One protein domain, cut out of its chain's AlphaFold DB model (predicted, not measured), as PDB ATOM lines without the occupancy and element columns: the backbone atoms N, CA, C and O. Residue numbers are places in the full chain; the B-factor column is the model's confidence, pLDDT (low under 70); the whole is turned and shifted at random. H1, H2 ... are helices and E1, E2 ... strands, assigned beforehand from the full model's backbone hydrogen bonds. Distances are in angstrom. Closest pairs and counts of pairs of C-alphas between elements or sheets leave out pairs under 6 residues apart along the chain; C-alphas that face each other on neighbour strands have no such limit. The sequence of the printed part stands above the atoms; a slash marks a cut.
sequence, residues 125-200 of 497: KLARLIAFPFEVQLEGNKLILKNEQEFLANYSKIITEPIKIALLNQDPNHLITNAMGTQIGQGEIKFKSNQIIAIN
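This is residues 125 to 200 of the 497 residues of the protein "LprI domain-containing protein" of Thioploca ingrica (UniProt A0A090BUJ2). Picture six strands in one row, broken between E6 and E1: a four-stranded sheet, E3 E4 E5 E6, makes one piece and the hairpin E1 E2 the other, with three short helices strung along one side of the row. H1 and H2 lie by the hairpin, while H3 only grazes the sheet. The printed part has 76 residues, with the order E1 E2 H1 H2 H3 E3 E4 E5 E6 and mixed class; both sheets are antiparallel. It is compact, with a radius of gyration of the C-alphas of 12.1 A and spans of 32 by 24 by 24 A.

Pass residues 125 to 133, which hold no named element, and find C-alpha 134 at (23.547, -45.287, 19.784), where E1, residues 134 to 138, begins its 12.3 A. E2, residues 141 to 145, runs 12.5 A. Next come H1, residues 148 to 153, 8.6 A; H2, residues 155 to 158, 5.1 A; and H3, residues 161 to 168, 10.4 A, beginning at C-alpha 161 (8.756, -33.501, 14.033). Read on to E3, residues 176 to 178, 7.0 A; E4, residues 181 to 184, 10.0 A; E5, residues 189 to 192, 10.5 A; and E6, residues 195 to 199, 11.4 A, ending at C-alpha 199 (20.337, -38.533, 14.838).

Start with the sheet E3 E4 E5 E6, a meander, each strand the antiparallel neighbour of the one before; from edge to edge the strands' lines turn by 73 degrees. Look for N 183 and O 176, 2.9 A apart, between E3 and E4, N 182 and O 191, 2.8 A, between E4 and E5, and N 192 and O 195, 2.9 A, between E5 and E6, each within hydrogen-bond range. H3 is on this sheet but only grazes it with residues 163 to 168; the closest C-alphas of H3 and E4 are those of Leu 167 and Ile 184, 6.2 A apart. E6 is an edge strand of this sheet, and the closest C-alphas of E1 and E6 are those of Val 136 and Ile 199, 6.5 A apart. In the hairpin E1 and E2, antiparallel at 150 degrees, N 134 and O 145 are 2.8 A apart, within hydrogen-bond range. The closest C-alphas of E2 and H1 are those of Leu 145 and Phe 151, 6.2 A apart. H1 and H2 are close but not clearly touching, with the C-alphas of Phe 151 and Ile 158 closest at 7.9 A. H2 and H3 meet only through their link. Every O i to N i+4 pair in H1 and H3 is within hydrogen-bond range; H2 is too short for such a pair.

The two C-alphas farthest apart are those of Asn 141 and Asn 173, 34.5 A. The printed part has no cut and no long link. Mean pLDDT of the printed part is 85.4; look for values under 70 at residues 138 to 140, residues 178 to 180 and residue 186.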
ATOM      1  N   LYS A 125      10.384 -51.348  13.468       92.19
ATOM      2  CA  LYS A 125      11.226 -51.579  12.289       92.19
ATOM      3  C   LYS A 125      12.317 -50.521  12.186       92.19
ATOM      4  O   LYS A 125      13.452 -50.876  11.902       92.19
ATOM      5  N   LEU A 126      11.999 -49.254  12.472       93.69
ATOM      6  CA  LEU A 126      12.994 -48.180  12.495       93.69
ATOM      7  C   LEU A 126      14.065 -48.427  13.569       93.69
ATOM      8  O   LEU A 126      15.245 -48.224  13.302       93.69
ATOM      9  N   ALA A 127      13.676 -48.911  14.753       95.12
ATOM     10  CA  ALA A 127      14.602 -49.217  15.844       95.12
ATOM     11  C   ALA A 127      15.663 -50.262  15.450       95.12
ATOM     12  O   ALA A 127      16.824 -50.113  15.818       95.12
ATOM     13  N   ARG A 128      15.295 -51.268  14.643       93.88
ATOM     14  CA  ARG A 128      16.221 -52.298  14.120       93.88
ATOM     15  C   ARG A 128      17.273 -51.755  13.156       93.88
ATOM     16  O   ARG A 128      18.257 -52.434  12.882       93.88
ATOM     17  N   LEU A 129      17.050 -50.562  12.612       94.25
ATOM     18  CA  LEU A 129      17.989 -49.901  11.708       94.25
ATOM     19  C   LEU A 129      18.995 -49.029  12.455       94.25
ATOM     20  O   LEU A 129      19.886 -48.473  11.824       94.25
ATOM     21  N   ILE A 130      18.859 -48.870  13.770       94.75
ATOM     22  CA  ILE A 130      19.785 -48.086  14.580       94.75
ATOM     23  C   ILE A 130      21.051 -48.906  14.853       94.75
ATOM     24  O   ILE A 130      20.983 -50.034  15.342       94.75
ATOM     25  N   ALA A 131      22.216 -48.322  14.581       93.81
ATOM     26  CA  ALA A 131      23.495 -48.896  14.972       93.81
ATOM     27  C   ALA A 131      23.723 -48.678  16.477       93.81
ATOM     28  O   ALA A 131      23.950 -47.553  16.924       93.81
ATOM     29  N   PHE A 132      23.654 -49.755  17.264       89.88
ATOM     30  CA  PHE A 132      23.897 -49.712  18.707       89.88
ATOM     31  C   PHE A 132      25.358 -50.043  19.069       89.88
ATOM     32  O   PHE A 132      25.968 -50.890  18.414       89.88
ATOM     33  N   PRO A 133      25.914 -49.451  20.147       90.94
ATOM     34  CA  PRO A 133      25.297 -48.448  21.019       90.94
ATOM     35  C   PRO A 133      25.116 -47.105  20.302       90.94
ATOM     36  O   PRO A 133      26.003 -46.647  19.589       90.94
ATOM     37  N   PHE A 134      23.959 -46.480  20.506       91.44
ATOM     38  CA  PHE A 134      23.547 -45.287  19.784       91.44
ATOM     39  C   PHE A 134      23.630 -44.062  20.683       91.44
ATOM     40  O   PHE A 134      22.962 -43.979  21.715       91.44
ATOM     41  N   GLU A 135      24.465 -43.109  20.294       84.94
ATOM     42  CA  GLU A 135      24.634 -41.860  21.018       84.94
ATOM     43  C   GLU A 135      23.657 -40.810  20.494       84.94
ATOM     44  O   GLU A 135      23.644 -40.494  19.307       84.94
ATOM     45  N   VAL A 136      22.856 -40.244  21.395       81.94
ATOM     46  CA  VAL A 136      21.928 -39.160  21.080       81.94
ATOM     47  C   VAL A 136      22.057 -38.040  22.101       81.94
ATOM     48  O   VAL A 136      22.231 -38.277  23.299       81.94
ATOM     49  N   GLN A 137      21.957 -36.799  21.634       74.62
ATOM     50  CA  GLN A 137      21.901 -35.637  22.508       74.62
ATOM     51  C   GLN A 137      20.442 -35.236  22.733       74.62
ATOM     52  O   GLN A 137      19.748 -34.828  21.805       74.62
ATOM     53  N   LEU A 138      19.971 -35.375  23.971       67.44
ATOM     54  CA  LEU A 138      18.615 -35.017  24.386       67.44
ATOM     55  C   LEU A 138      18.701 -33.925  25.449       67.44
ATOM     56  O   LEU A 138      19.337 -34.115  26.483       67.44
ATOM     57  N   GLU A 139      18.069 -32.776  25.196       63.44
ATOM     58  CA  GLU A 139      17.969 -31.668  26.168       63.44
ATOM     59  C   GLU A 139      19.343 -31.199  26.703       63.44
ATOM     60  O   GLU A 139      19.499 -30.854  27.871       63.44
ATOM     61  N   GLY A 140      20.372 -31.224  25.848       63.53
ATOM     62  CA  GLY A 140      21.744 -30.844  26.204       63.53
ATOM     63  C   GLY A 140      22.571 -31.950  26.869       63.53
ATOM     64  O   GLY A 140      23.789 -31.808  26.959       63.53
ATOM     65  N   ASN A 141      21.962 -33.079  27.243       71.50
ATOM     66  CA  ASN A 141      22.648 -34.227  27.831       71.50
ATOM     67  C   ASN A 141      22.939 -35.308  26.785       71.50
ATOM     68  O   ASN A 141      22.106 -35.628  25.938       71.50
ATOM     69  N   LYS A 142      24.126 -35.904  26.876       81.06
ATOM     70  CA  LYS A 142      24.530 -37.049  26.057       81.06
ATOM     71  C   LYS A 142      23.958 -38.332  26.660       81.06
ATOM     72  O   LYS A 142      24.294 -38.686  27.789       81.06
ATOM     73  N   LEU A 143      23.105 -39.020  25.908       85.88
ATOM     74  CA  LEU A 143      22.507 -40.300  26.273       85.88
ATOM     75  C   LEU A 143      23.024 -41.388  25.327       85.88
ATOM     76  O   LEU A 143      22.996 -41.226  24.112       85.88
ATOM     77  N   ILE A 144      23.488 -42.504  25.890       90.50
ATOM     78  CA  ILE A 144      23.914 -43.677  25.121       90.50
ATOM     79  C   ILE A 144      22.841 -44.747  25.279       90.50
ATOM     80  O   ILE A 144      22.665 -45.286  26.371       90.50
ATOM     81  N   LEU A 145      22.143 -45.045  24.189       92.62
ATOM     82  CA  LEU A 145      21.139 -46.097  24.104       92.62
ATOM     83  C   LEU A 145      21.833 -47.399  23.720       92.62
ATOM     84  O   LEU A 145      22.621 -47.433  22.776       92.62
ATOM     85  N   LYS A 146      21.562 -48.484  24.437       94.31
ATOM     86  CA  LYS A 146      22.278 -49.755  24.240       94.31
ATOM     87  C   LYS A 146      21.555 -50.737  23.326       94.31
ATOM     88  O   LYS A 146      22.168 -51.703  22.886       94.31
ATOM     89  N   ASN A 147      20.259 -50.544  23.105       94.12
ATOM     90  CA  ASN A 147      19.403 -51.502  22.409       94.12
ATOM     91  C   ASN A 147      18.115 -50.842  21.882       94.12
ATOM     92  O   ASN A 147      17.772 -49.712  22.240       94.12
ATOM     93  N   GLU A 148      17.372 -51.600  21.073       95.75
ATOM     94  CA  GLU A 148      16.104 -51.182  20.463       95.75
ATOM     95  C   GLU A 148      15.051 -50.743  21.491       95.75
ATOM     96  O   GLU A 148      14.315 -49.790  21.240       95.75
ATOM     97  N   GLN A 149      14.980 -51.390  22.661       96.06
ATOM     98  CA  GLN A 149      13.983 -51.064  23.688       96.06
ATOM     99  C   GLN A 149      14.234 -49.680  24.295       96.06
ATOM    100  O   GLN A 149      13.296 -48.905  24.473       96.06
ATOM    101  N   GLU A 150      15.496 -49.342  24.564       95.12
ATOM    102  CA  GLU A 150      15.889 -48.017  25.049       95.12
ATOM    103  C   GLU A 150      15.626 -46.926  24.001       95.12
ATOM    104  O   GLU A 150      15.191 -45.826  24.354       95.12
ATOM    105  N   PHE A 151      15.821 -47.228  22.712       95.25
ATOM    106  CA  PHE A 151      15.442 -46.330  21.620       95.25
ATOM    107  C   PHE A 151      13.930 -46.119  21.545       95.25
ATOM    108  O   PHE A 151      13.477 -44.977  21.517       95.25
ATOM    109  N   LEU A 152      13.136 -47.192  21.589       96.00
ATOM    110  CA  LEU A 152      11.674 -47.113  21.555       96.00
ATOM    111  C   LEU A 152      11.108 -46.341  22.756       96.00
ATOM    112  O   LEU A 152      10.213 -45.513  22.583       96.00
ATOM    113  N   ALA A 153      11.675 -46.534  23.950       94.75
ATOM    114  CA  ALA A 153      11.300 -45.788  25.152       94.75
ATOM    115  C   ALA A 153      11.555 -44.273  25.025       94.75
ATOM    116  O   ALA A 153      10.866 -43.472  25.658       94.75
ATOM    117  N   ASN A 154      12.515 -43.874  24.187       92.06
ATOM    118  CA  ASN A 154      12.855 -42.480  23.914       92.06
ATOM    119  C   ASN A 154      12.406 -42.013  22.518       92.06
ATOM    120  O   ASN A 154      12.761 -40.911  22.106       92.06
ATOM    121  N   TYR A 155      11.599 -42.799  21.797       91.75
ATOM    122  CA  TYR A 155      11.320 -42.584  20.373       91.75
ATOM    123  C   TYR A 155      10.804 -41.178  20.069       91.75
ATOM    124  O   TYR A 155      11.341 -40.506  19.200       91.75
ATOM    125  N   SER A 156       9.796 -40.696  20.801       89.50
ATOM    126  CA  SER A 156       9.211 -39.363  20.574       89.50
ATOM    127  C   SER A 156      10.171 -38.216  20.884       89.50
ATOM    128  O   SER A 156      10.004 -37.116  20.362       89.50
ATOM    129  N   LYS A 157      11.181 -38.471  21.724       88.44
ATOM    130  CA  LYS A 157      12.248 -37.519  22.040       88.44
ATOM    131  C   LYS A 157      13.385 -37.562  21.027       88.44
ATOM    132  O   LYS A 157      14.169 -36.629  21.009       88.44
ATOM    133  N   ILE A 158      13.502 -38.622  20.227       89.94
ATOM    134  CA  ILE A 158      14.576 -38.798  19.240       89.94
ATOM    135  C   ILE A 158      14.056 -38.493  17.833       89.94
ATOM    136  O   ILE A 158      14.625 -37.666  17.135       89.94
ATOM    137  N   ILE A 159      12.945 -39.114  17.435       88.81
ATOM    138  CA  ILE A 159      12.248 -38.908  16.159       88.81
ATOM    139  C   ILE A 159      11.185 -37.822  16.345       88.81
ATOM    140  O   ILE A 159       9.977 -38.077  16.395       88.81
ATOM    141  N   THR A 160      11.660 -36.593  16.518       86.00
ATOM    142  CA  THR A 160      10.818 -35.399  16.636       86.00
ATOM    143  C   THR A 160      10.269 -34.970  15.277       86.00
ATOM    144  O   THR A 160      10.690 -35.462  14.232       86.00
ATOM    145  N   GLU A 161       9.331 -34.024  15.275       79.06
ATOM    146  CA  GLU A 161       8.756 -33.501  14.033       79.06
ATOM    147  C   GLU A 161       9.813 -32.927  13.063       79.06
ATOM    148  O   GLU A 161       9.776 -33.293  11.889       79.06
ATOM    149  N   PRO A 162      10.824 -32.148  13.507       79.38
ATOM    150  CA  PRO A 162      11.924 -31.728  12.634       79.38
ATOM    151  C   PRO A 162      12.694 -32.890  11.996       79.38
ATOM    152  O   PRO A 162      12.994 -32.839  10.807       79.38
ATOM    153  N   ILE A 163      12.969 -33.959  12.754       85.25
ATOM    154  CA  ILE A 163      13.665 -35.148  12.237       85.25
ATOM    155  C   ILE A 163      12.824 -35.847  11.166       85.25
ATOM    156  O   ILE A 163      13.350 -36.241  10.125       85.25
ATOM    157  N   LYS A 164      11.510 -35.970  11.390       84.75
ATOM    158  CA  LYS A 164      10.595 -36.530  10.389       84.75
ATOM    159  C   LYS A 164      10.566 -35.675   9.127       84.75
ATOM    160  O   LYS A 164      10.682 -36.226   8.043       84.75
ATOM    161  N   ILE A 165      10.462 -34.353   9.256       72.56
ATOM    162  CA  ILE A 165      10.460 -33.428   8.114       72.56
ATOM    163  C   ILE A 165      11.766 -33.543   7.318       72.56
ATOM    164  O   ILE A 165      11.715 -33.672   6.096       72.56
ATOM    165  N   ALA A 166      12.921 -33.551   7.992       79.19
ATOM    166  CA  ALA A 166      14.224 -33.701   7.344       79.19
ATOM    167  C   ALA A 166      14.317 -35.007   6.539       79.19
ATOM    168  O   ALA A 166      14.805 -35.008   5.412       79.19
ATOM    169  N   LEU A 167      13.793 -36.107   7.086       87.25
ATOM    170  CA  LEU A 167      13.749 -37.394   6.400       87.25
ATOM    171  C   LEU A 167      12.762 -37.425   5.227       87.25
ATOM    172  O   LEU A 167      13.106 -37.899   4.146       87.25
ATOM    173  N   LEU A 168      11.533 -36.953   5.437       79.56
ATOM    174  CA  LEU A 168      10.453 -37.024   4.449       79.56
ATOM    175  C   LEU A 168      10.687 -36.101   3.248       79.56
ATOM    176  O   LEU A 168      10.246 -36.425   2.152       79.56
ATOM    177  N   ASN A 169      11.410 -34.995   3.435       78.94
ATOM    178  CA  ASN A 169      11.744 -34.063   2.354       78.94
ATOM    179  C   ASN A 169      13.045 -34.409   1.617       78.94
ATOM    180  O   ASN A 169      13.366 -33.753   0.627       78.94
ATOM    181  N   GLN A 170      13.817 -35.388   2.095       86.06
ATOM    182  CA  GLN A 170      15.050 -35.790   1.429       86.06
ATOM    183  C   GLN A 170      14.732 -36.432   0.077       86.06
ATOM    184  O   GLN A 170      14.032 -37.441   0.022       86.06
ATOM    185  N   ASP A 171      15.301 -35.897  -1.003       83.81
ATOM    186  CA  ASP A 171      15.245 -36.551  -2.309       83.81
ATOM    187  C   ASP A 171      16.127 -37.818  -2.287       83.81
ATOM    188  O   ASP A 171      17.345 -37.698  -2.095       83.81
ATOM    189  N   PRO A 172      15.559 -39.027  -2.476       84.31
ATOM    190  CA  PRO A 172      16.319 -40.275  -2.479       84.31
ATOM    191  C   PRO A 172      17.284 -40.423  -3.661       84.31
ATOM    192  O   PRO A 172      18.145 -41.300  -3.625       84.31
ATOM    193  N   ASN A 173      17.144 -39.619  -4.717       80.94
ATOM    194  CA  ASN A 173      18.005 -39.676  -5.902       80.94
ATOM    195  C   ASN A 173      19.178 -38.686  -5.839       80.94
ATOM    196  O   ASN A 173      20.110 -38.795  -6.633       80.94
ATOM    197  N   HIS A 174      19.164 -37.759  -4.877       81.69
ATOM    198  CA  HIS A 174      20.197 -36.741  -4.694       81.69
ATOM    199  C   HIS A 174      20.692 -36.751  -3.246       81.69
ATOM    200  O   HIS A 174      20.258 -35.968  -2.399       81.69
ATOM    201  N   LEU A 175      21.608 -37.679  -2.957       83.62
ATOM    202  CA  LEU A 175      22.141 -37.911  -1.617       83.62
ATOM    203  C   LEU A 175      23.583 -37.425  -1.485       83.62
ATOM    204  O   LEU A 175      24.414 -37.637  -2.364       83.62
ATOM    205  N   ILE A 176      23.887 -36.811  -0.341       74.75
ATOM    206  CA  ILE A 176      25.242 -36.375   0.002       74.75
ATOM    207  C   ILE A 176      25.928 -37.512   0.762       74.75
ATOM    208  O   ILE A 176      25.567 -37.818   1.902       74.75
ATOM    209  N   THR A 177      26.935 -38.124   0.137       73.44
ATOM    210  CA  THR A 177      27.664 -39.274   0.690       73.44
ATOM    211  C   THR A 177      29.156 -38.982   0.786       73.44
ATOM    212  O   THR A 177      29.752 -38.379  -0.102       73.44
ATOM    213  N   ASN A 178      29.776 -39.423   1.880       66.94
ATOM    214  CA  ASN A 178      31.227 -39.452   2.038       66.94
ATOM    215  C   ASN A 178      31.661 -40.720   2.794       66.94
ATOM    216  O   ASN A 178      30.833 -41.532   3.204       66.94
ATOM    217  N   ALA A 179      32.966 -40.878   3.037       68.00
ATOM    218  CA  ALA A 179      33.523 -42.053   3.720       68.00
ATOM    219  C   ALA A 179      32.916 -42.332   5.116       68.00
ATOM    220  O   ALA A 179      32.962 -43.465   5.613       68.00
ATOM    221  N   MET A 180      32.335 -41.318   5.765       67.69
ATOM    222  CA  MET A 180      31.692 -41.452   7.072       67.69
ATOM    223  C   MET A 180      30.210 -41.847   6.991       67.69
ATOM    224  O   MET A 180      29.605 -42.058   8.040       67.69
ATOM    225  N   GLY A 181      29.624 -41.937   5.798       80.06
ATOM    226  CA  GLY A 181      28.225 -42.294   5.570       80.06
ATOM    227  C   GLY A 181      27.469 -41.259   4.739       80.06
ATOM    228  O   GLY A 181      28.013 -40.229   4.334       80.06
ATOM    229  N   THR A 182      26.195 -41.546   4.518       87.81
ATOM    230  CA  THR A 182      25.245 -40.694   3.811       87.81
ATOM    231  C   THR A 182      24.470 -39.836   4.799       87.81
ATOM    232  O   THR A 182      24.057 -40.297   5.869       87.81
ATOM    233  N   GLN A 183      24.296 -38.572   4.439       88.75
ATOM    234  CA  GLN A 183      23.571 -37.586   5.221       88.75
ATOM    235  C   GLN A 183      22.155 -37.397   4.675       88.75
ATOM    236  O   GLN A 183      21.953 -37.351   3.464       88.75
ATOM    237  N   ILE A 184      21.191 -37.262   5.581       84.06
ATOM    238  CA  ILE A 184      19.801 -36.905   5.293       84.06
ATOM    239  C   ILE A 184      19.527 -35.545   5.934       84.06
ATOM    240  O   ILE A 184      19.899 -35.307   7.090       84.06
ATOM    241  N   GLY A 185      18.887 -34.664   5.171       78.56
ATOM    242  CA  GLY A 185      18.722 -33.265   5.534       78.56
ATOM    243  C   GLY A 185      20.066 -32.530   5.580       78.56
ATOM    244  O   GLY A 185      20.993 -32.788   4.813       78.56
ATOM    245  N   GLN A 186      20.196 -31.620   6.531       67.44
ATOM    246  CA  GLN A 186      21.407 -30.860   6.826       67.44
ATOM    247  C   GLN A 186      22.369 -31.561   7.788       67.44
ATOM    248  O   GLN A 186      23.383 -30.982   8.179       67.44
ATOM    249  N   GLY A 187      22.085 -32.806   8.166       79.12
ATOM    250  CA  GLY A 187      22.877 -33.538   9.154       79.12
ATOM    251  C   GLY A 187      22.043 -34.114  10.281       79.12
ATOM    252  O   GLY A 187      22.602 -34.723  11.191       79.12
ATOM    253  N   GLU A 188      20.726 -33.933  10.241       86.50
ATOM    254  CA  GLU A 188      19.789 -34.439  11.232       86.50
ATOM    255  C   GLU A 188      19.858 -35.956  11.341       86.50
ATOM    256  O   GLU A 188      19.770 -36.472  12.448       86.50
ATOM    257  N   ILE A 189      20.031 -36.676  10.231       90.94
ATOM    258  CA  ILE A 189      20.200 -38.129  10.247       90.94
ATOM    259  C   ILE A 189      21.422 -38.491   9.410       90.94
ATOM    260  O   ILE A 189      21.618 -37.992   8.301       90.94
ATOM    261  N   LYS A 190      22.241 -39.399   9.935       91.44
ATOM    262  CA  LYS A 190      23.357 -39.992   9.204       91.44
ATOM    263  C   LYS A 190      23.240 -41.501   9.227       91.44
ATOM    264  O   LYS A 190      22.971 -42.082  10.279       91.44
ATOM    265  N   PHE A 191      23.490 -42.135   8.090       94.19
ATOM    266  CA  PHE A 191      23.489 -43.585   7.984       94.19
ATOM    267  C   PHE A 191      24.692 -44.099   7.200       94.19
ATOM    268  O   PHE A 191      25.272 -43.398   6.376       94.19
ATOM    269  N   LYS A 192      25.081 -45.342   7.463       88.88
ATOM    270  CA  LYS A 192      26.119 -46.053   6.718       88.88
ATOM    271  C   LYS A 192      25.740 -47.524   6.638       88.88
ATOM    272  O   LYS A 192      25.213 -48.060   7.606       88.88
ATOM    273  N   SER A 193      25.960 -48.151   5.482       86.00
ATOM    274  CA  SER A 193      25.634 -49.571   5.260       86.00
ATOM    275  C   SER A 193      24.192 -49.924   5.665       86.00
ATOM    276  O   SER A 193      23.950 -50.936   6.313       86.00
ATOM    277  N   ASN A 194      23.237 -49.047   5.319       90.75
ATOM    278  CA  ASN A 194      21.817 -49.186   5.667       90.75
ATOM    279  C   ASN A 194      21.531 -49.279   7.186       90.75
ATOM    280  O   ASN A 194      20.532 -49.868   7.593       90.75
ATOM    281  N   GLN A 195      22.379 -48.672   8.024       93.19
ATOM    282  CA  GLN A 195      22.132 -48.452   9.452       93.19
ATOM    283  C   GLN A 195      22.258 -46.974   9.814       93.19
ATOM    284  O   GLN A 195      23.197 -46.300   9.393       93.19
ATOM    285  N   ILE A 196      21.333 -46.465  10.623       94.38
ATOM    286  CA  ILE A 196      21.370 -45.113  11.177       94.38
ATOM    287  C   ILE A 196      22.429 -45.070  12.276       94.38
ATOM    288  O   ILE A 196      22.323 -45.757  13.290       94.38
ATOM    289  N   ILE A 197      23.436 -44.229  12.072       92.25
ATOM    290  CA  ILE A 197      24.587 -44.081  12.968       92.25
ATOM    291  C   ILE A 197      24.538 -42.789  13.786       92.25
ATOM    292  O   ILE A 197      25.241 -42.685  14.785       92.25
ATOM    293  N   ALA A 198      23.722 -41.808  13.386       88.94
ATOM    294  CA  ALA A 198      23.499 -40.593  14.166       88.94
ATOM    295  C   ALA A 198      22.121 -39.983  13.885       88.94
ATOM    296  O   ALA A 198      21.650 -40.012  12.746       88.94
ATOM    297  N   ILE A 199      21.517 -39.398  14.925       88.56
ATOM    298  CA  ILE A 199      20.337 -38.533  14.838       88.56
ATOM    299  C   ILE A 199      20.600 -37.298  15.701       88.56
ATOM    300  O   ILE A 199      20.778 -37.406  16.915       88.56
ATOM    301  N   ASN A 200      20.607 -36.126  15.075       82.62
ATOM    302  CA  ASN A 200      20.929 -34.850  15.697       82.62
ATOM    303  C   ASN A 200      19.652 -34.039  15.912       82.62
ATOM    304  O   ASN A 200      19.125 -33.415  14.994       82.62
TER     305      ASN A 200